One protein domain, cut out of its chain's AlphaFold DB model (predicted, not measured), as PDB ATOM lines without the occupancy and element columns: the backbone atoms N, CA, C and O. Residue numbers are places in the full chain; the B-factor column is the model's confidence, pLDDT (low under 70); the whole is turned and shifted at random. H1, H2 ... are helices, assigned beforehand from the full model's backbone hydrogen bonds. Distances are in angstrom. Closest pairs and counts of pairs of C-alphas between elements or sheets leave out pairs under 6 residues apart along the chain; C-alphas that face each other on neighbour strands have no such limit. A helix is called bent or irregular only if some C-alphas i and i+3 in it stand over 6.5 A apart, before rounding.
ATOM      1  N   PHE A   2     -25.853  22.923  38.798       73.12
ATOM      2  CA  PHE A   2     -25.520  21.484  38.734       73.12
ATOM      3  C   PHE A   2     -26.652  20.532  39.184       73.12
ATOM      4  O   PHE A   2     -26.879  19.494  38.573       73.12
ATOM      5  N   LYS A   3     -27.420  20.912  40.216       80.06
ATOM      6  CA  LYS A   3     -28.562  20.122  40.716       80.06
ATOM      7  C   LYS A   3     -29.670  19.938  39.667       80.06
ATOM      8  O   LYS A   3     -30.217  18.848  39.552       80.06
ATOM      9  N   ASN A   4     -29.945  20.974  38.871       83.94
ATOM     10  CA  ASN A   4     -30.963  20.918  37.815       83.94
ATOM     11  C   ASN A   4     -30.489  20.057  36.639       83.94
ATOM     12  O   ASN A   4     -31.275  19.303  36.084       83.94
ATOM     13  N   LEU A   5     -29.193  20.109  36.312       89.88
ATOM     14  CA  LEU A   5     -28.598  19.250  35.287       89.88
ATOM     15  C   LEU A   5     -28.724  17.762  35.659       89.88
ATOM     16  O   LEU A   5     -29.140  16.950  34.837       89.88
ATOM     17  N   ILE A   6     -28.437  17.414  36.919       91.88
ATOM     18  CA  ILE A   6     -28.598  16.045  37.437       91.88
ATOM     19  C   ILE A   6     -30.070  15.614  37.409       91.88
ATOM     20  O   ILE A   6     -30.365  14.467  37.077       91.88
ATOM     21  N   LEU A   7     -31.000  16.515  37.740       91.19
ATOM     22  CA  LEU A   7     -32.435  16.241  37.660       91.19
ATOM     23  C   LEU A   7     -32.865  15.931  36.218       91.19
ATOM     24  O   LEU A   7     -33.526  14.921  35.986       91.19
ATOM     25  N   CYS A   8     -32.440  16.749  35.250       92.94
ATOM     26  CA  CYS A   8     -32.709  16.516  33.832       92.94
ATOM     27  C   CYS A   8     -32.121  15.185  33.353       92.94
ATOM     28  O   CYS A   8     -32.791  14.451  32.633       92.94
ATOM     29  N   LEU A   9     -30.908  14.834  33.791       94.56
ATOM     30  CA  LEU A   9     -30.285  13.558  33.444       94.56
ATOM     31  C   LEU A   9     -31.079  12.368  34.001       94.56
ATOM     32  O   LEU A   9     -31.326  11.400  33.288       94.56
ATOM     33  N   LYS A  10     -31.536  12.451  35.257       93.56
ATOM     34  CA  LYS A  10     -32.396  11.420  35.859       93.56
ATOM     35  C   LYS A  10     -33.712  11.270  35.101       93.56
ATOM     36  O   LYS A  10     -34.121  10.150  34.819       93.56
ATOM     37  N   LEU A  11     -34.348  12.385  34.743       94.25
ATOM     38  CA  LEU A  11     -35.582  12.382  33.961       94.25
ATOM     39  C   LEU A  11     -35.374  11.776  32.570       94.25
ATOM     40  O   LEU A  11     -36.200  10.980  32.138       94.25
ATOM     41  N   ALA A  12     -34.258  12.081  31.903       94.56
ATOM     42  CA  ALA A  12     -33.917  11.490  30.612       94.56
ATOM     43  C   ALA A  12     -33.739   9.966  30.708       94.56
ATOM     44  O   ALA A  12     -34.253   9.235  29.867       94.56
ATOM     45  N   ILE A  13     -33.079   9.472  31.761       95.12
ATOM     46  CA  ILE A  13     -32.916   8.028  31.998       95.12
ATOM     47  C   ILE A  13     -34.275   7.355  32.220       95.12
ATOM     48  O   ILE A  13     -34.557   6.325  31.609       95.12
ATOM     49  N   VAL A  14     -35.132   7.944  33.060       95.31
ATOM     50  CA  VAL A  14     -36.481   7.419  33.325       95.31
ATOM     51  C   VAL A  14     -37.321   7.418  32.048       95.31
ATOM     52  O   VAL A  14     -37.983   6.427  31.749       95.31
ATOM     53  N   PHE A  15     -37.256   8.491  31.260       93.94
ATOM     54  CA  PHE A  15     -37.954   8.582  29.983       93.94
ATOM     55  C   PHE A  15     -37.492   7.497  29.006       93.94
ATOM     56  O   PHE A  15     -38.325   6.786  28.444       93.94
ATOM     57  N   CYS A  16     -36.179   7.292  28.867       91.56
ATOM     58  CA  CYS A  16     -35.634   6.203  28.060       91.56
ATOM     59  C   CYS A  16     -36.149   4.840  28.536       91.56
ATOM     60  O   CYS A  16     -36.623   4.058  27.716       91.56
ATOM     61  N   ALA A  17     -36.124   4.566  29.843       93.06
ATOM     62  CA  ALA A  17     -36.609   3.302  30.394       93.06
ATOM     63  C   ALA A  17     -38.087   3.045  30.054       93.06
ATOM     64  O   ALA A  17     -38.435   1.942  29.638       93.06
ATOM     65  N   ILE A  18     -38.941   4.067  30.158       93.06
ATOM     66  CA  ILE A  18     -40.362   3.969  29.795       93.06
ATOM     67  C   ILE A  18     -40.522   3.667  28.302       93.06
ATOM     68  O   ILE A  18     -41.307   2.794  27.938       93.06
ATOM     69  N   VAL A  19     -39.769   4.346  27.432       90.44
ATOM     70  CA  VAL A  19     -39.835   4.131  25.978       90.44
ATOM     71  C   VAL A  19     -39.396   2.713  25.605       90.44
ATOM     72  O   VAL A  19     -40.091   2.041  24.841       90.44
ATOM     73  N   PHE A  20     -38.286   2.227  26.167       87.25
ATOM     74  CA  PHE A  20     -37.818   0.854  25.945       87.25
ATOM     75  C   PHE A  20     -38.821  -0.177  26.463       87.25
ATOM     76  O   PHE A  20     -39.120  -1.146  25.767       87.25
ATOM     77  N   PHE A  21     -39.398   0.056  27.643       87.81
ATOM     78  CA  PHE A  21     -40.412  -0.825  28.211       87.81
ATOM     79  C   PHE A  21     -41.689  -0.860  27.366       87.81
ATOM     80  O   PHE A  21     -42.206  -1.934  27.079       87.81
ATOM     81  N   ALA A  22     -42.172   0.293  26.899       84.69
ATOM     82  CA  ALA A  22     -43.340   0.373  26.029       84.69
ATOM     83  C   ALA A  22     -43.106  -0.345  24.692       84.69
ATOM     84  O   ALA A  22     -43.996  -1.038  24.207       84.69
ATOM     85  N   LYS A  23     -41.903  -0.231  24.117       82.44
ATOM     86  CA  LYS A  23     -41.512  -0.976  22.911       82.44
ATOM     87  C   LYS A  23     -41.470  -2.479  23.158       82.44
ATOM     88  O   LYS A  23     -42.007  -3.226  22.346       82.44
ATOM     89  N   ALA A  24     -40.898  -2.914  24.277       81.25
ATOM     90  CA  ALA A  24     -40.887  -4.318  24.669       81.25
ATOM     91  C   ALA A  24     -42.315  -4.858  24.861       81.25
ATOM     92  O   ALA A  24     -42.651  -5.918  24.345       81.25
ATOM     93  N   LEU A  25     -43.183  -4.094  25.526       81.62
ATOM     94  CA  LEU A  25     -44.584  -4.451  25.730       81.62
ATOM     95  C   LEU A  25     -45.352  -4.517  24.402       81.62
ATOM     96  O   LEU A  25     -46.075  -5.478  24.163       81.62
ATOM     97  N   GLN A  26     -45.168  -3.529  23.521       76.00
ATOM     98  CA  GLN A  26     -45.740  -3.527  22.174       76.00
ATOM     99  C   GLN A  26     -45.310  -4.793  21.425       76.00
ATOM    100  O   GLN A  26     -46.138  -5.508  20.874       76.00
ATOM    101  N   TYR A  27     -44.026  -5.125  21.463       69.00
ATOM    102  CA  TYR A  27     -43.515  -6.316  20.806       69.00
ATOM    103  C   TYR A  27     -44.110  -7.607  21.392       69.00
ATOM    104  O   TYR A  27     -44.559  -8.472  20.647       69.00
ATOM    105  N   LEU A  28     -44.205  -7.711  22.720       73.75
ATOM    106  CA  LEU A  28     -44.808  -8.853  23.409       73.75
ATOM    107  C   LEU A  28     -46.290  -9.042  23.041       73.75
ATOM    108  O   LEU A  28     -46.731 -10.166  22.805       73.75
ATOM    109  N   ILE A  29     -47.049  -7.943  22.985       73.50
ATOM    110  CA  ILE A  29     -48.489  -7.944  22.700       73.50
ATOM    111  C   ILE A  29     -48.761  -8.246  21.222       73.50
ATOM    112  O   ILE A  29     -49.640  -9.050  20.923       73.50
ATOM    113  N   PHE A  30     -48.028  -7.618  20.298       67.94
ATOM    114  CA  PHE A  30     -48.318  -7.706  18.862       67.94
ATOM    115  C   PHE A  30     -47.624  -8.880  18.151       67.94
ATOM    116  O   PHE A  30     -48.167  -9.358  17.162       67.94
ATOM    117  N   ASN A  31     -46.485  -9.380  18.650       64.38
ATOM    118  CA  ASN A  31     -45.783 -10.546  18.085       64.38
ATOM    119  C   ASN A  31     -45.969 -11.840  18.894       64.38
ATOM    120  O   ASN A  31     -45.308 -12.840  18.621       64.38
ATOM    121  N   GLY A  32     -46.882 -11.858  19.871       57.38
ATOM    122  CA  GLY A  32     -47.255 -13.087  20.566       57.38
ATOM    123  C   GLY A  32     -46.137 -13.650  21.442       57.38
ATOM    124  O   GLY A  32     -45.699 -14.775  21.243       57.38
ATOM    125  N   GLY A  33     -45.694 -12.877  22.435       56.84
ATOM    126  CA  GLY A  33     -45.181 -13.381  23.716       56.84
ATOM    127  C   GLY A  33     -43.829 -14.110  23.776       56.84
ATOM    128  O   GLY A  33     -43.166 -14.016  24.801       56.84
ATOM    129  N   PHE A  34     -43.422 -14.850  22.743       56.75
ATOM    130  CA  PHE A  34     -42.355 -15.858  22.835       56.75
ATOM    131  C   PHE A  34     -41.680 -16.183  21.487       56.75
ATOM    132  O   PHE A  34     -41.062 -17.238  21.346       56.75
ATOM    133  N   SER A  35     -41.762 -15.310  20.478       59.62
ATOM    134  CA  SER A  35     -40.893 -15.455  19.305       59.62
ATOM    135  C   SER A  35     -39.462 -15.023  19.665       59.62
ATOM    136  O   SER A  35     -39.259 -14.057  20.405       59.62
ATOM    137  N   GLY A  36     -38.454 -15.747  19.159       56.03
ATOM    138  CA  GLY A  36     -37.030 -15.451  19.402       56.03
ATOM    139  C   GLY A  36     -36.631 -14.011  19.054       56.03
ATOM    140  O   GLY A  36     -35.726 -13.455  19.671       56.03
ATOM    141  N   GLU A  37     -37.400 -13.365  18.177       58.06
ATOM    142  CA  GLU A  37     -37.198 -11.981  17.761       58.06
ATOM    143  C   GLU A  37     -37.380 -10.944  18.896       58.06
ATOM    144  O   GLU A  37     -36.790  -9.864  18.849       58.06
ATOM    145  N   PHE A  38     -38.135 -11.257  19.964       60.53
ATOM    146  CA  PHE A  38     -38.228 -10.382  21.147       60.53
ATOM    147  C   PHE A  38     -36.884 -10.284  21.876       60.53
ATOM    148  O   PHE A  38     -36.476  -9.199  22.296       60.53
ATOM    149  N   TYR A  39     -36.180 -11.412  22.005       56.38
ATOM    150  CA  TYR A  39     -34.845 -11.453  22.595       56.38
ATOM    151  C   TYR A  39     -33.818 -10.790  21.675       56.38
ATOM    152  O   TYR A  39     -32.942 -10.085  22.168       56.38
ATOM    153  N   ASP A  40     -33.955 -10.924  20.360       62.34
ATOM    154  CA  ASP A  40     -33.070 -10.241  19.415       62.34
ATOM    155  C   ASP A  40     -33.207  -8.710  19.510       62.34
ATOM    156  O   ASP A  40     -32.199  -8.008  19.627       62.34
ATOM    157  N   TYR A  41     -34.428  -8.177  19.644       62.97
ATOM    158  CA  TYR A  41     -34.642  -6.738  19.849       62.97
ATOM    159  C   TYR A  41     -34.180  -6.241  21.235       62.97
ATOM    160  O   TYR A  41     -33.635  -5.143  21.349       62.97
ATOM    161  N   LEU A  42     -34.381  -7.030  22.300       59.94
ATOM    162  CA  LEU A  42     -34.015  -6.644  23.672       59.94
ATOM    163  C   LEU A  42     -32.502  -6.754  23.943       59.94
ATOM    164  O   LEU A  42     -31.960  -5.977  24.728       59.94
ATOM    165  N   PHE A  43     -31.820  -7.709  23.304       66.44
ATOM    166  CA  PHE A  43     -30.385  -7.976  23.469       66.44
ATOM    167  C   PHE A  43     -29.527  -7.475  22.296       66.44
ATOM    168  O   PHE A  43     -28.328  -7.754  22.268       66.44
ATOM    169  N   PHE A  44     -30.109  -6.733  21.346       60.88
ATOM    170  CA  PHE A  44     -29.443  -6.286  20.113       60.88
ATOM    171  C   PHE A  44     -28.763  -7.434  19.350       60.88
ATOM    172  O   PHE A  44     -27.676  -7.270  18.788       60.88
TER     173      PHE A  44
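Overview. This is residues 2 to 44 of the 46 residues of an uncharacterized protein of Herbaspirillum huttiense (UniProt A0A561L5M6). One long, straight helix, H1, makes nearly the whole length of this model, and a short helix, H2, folds back beside its far end, so that the two make a lopsided helical hairpin. Residues 2 to 19 of H1 stick out free as a long arm. The printed part has 43 residues, with two named helices in the order H1, H2 and no named strand, and its class is all helix. It is extended, with a radius of gyration of the C-alphas of 14.4 A, and its C-alphas span 44 by 18 by 7 A, a rod.

Arrangement. H1, residues 2 to 30, touches H2, residues 36 to 43, with its residues 24 to 28 alone. Their closest C-alphas are those of Tyr 27 and Phe 38, 6.7 A apart, and 4 pairs of C-alphas are within 8 A. The two helices run opposite ways at a shallow tilt of 5 degrees, a helical hairpin. Their centres are 18.7 A apart. In both H1 and H2, every O i to N i+4 pair is within hydrogen-bond range.

Along the chain. H1 has 29 residues and measures 42.0 A from C-alpha 2 at (-25.520, 21.484, 38.734) to C-alpha 30 at (-48.318, -7.706, 18.862). H2 has 8 residues and measures 10.8 A from its first C-alpha, that of Gly 36, to its last, that of Phe 43 at (-30.385, -7.976, 23.469). Neither helix is bent.

Size, cuts and confidence. The two C-alphas farthest apart are those of Phe 2 and Gly 32, at 44.7 A. The printed part has no cut, and the link from H1 to H2, 5 residues, is tight. The mean pLDDT of the printed part is 77.6; it is under 70 at residue 27 and at residues 30 to 44.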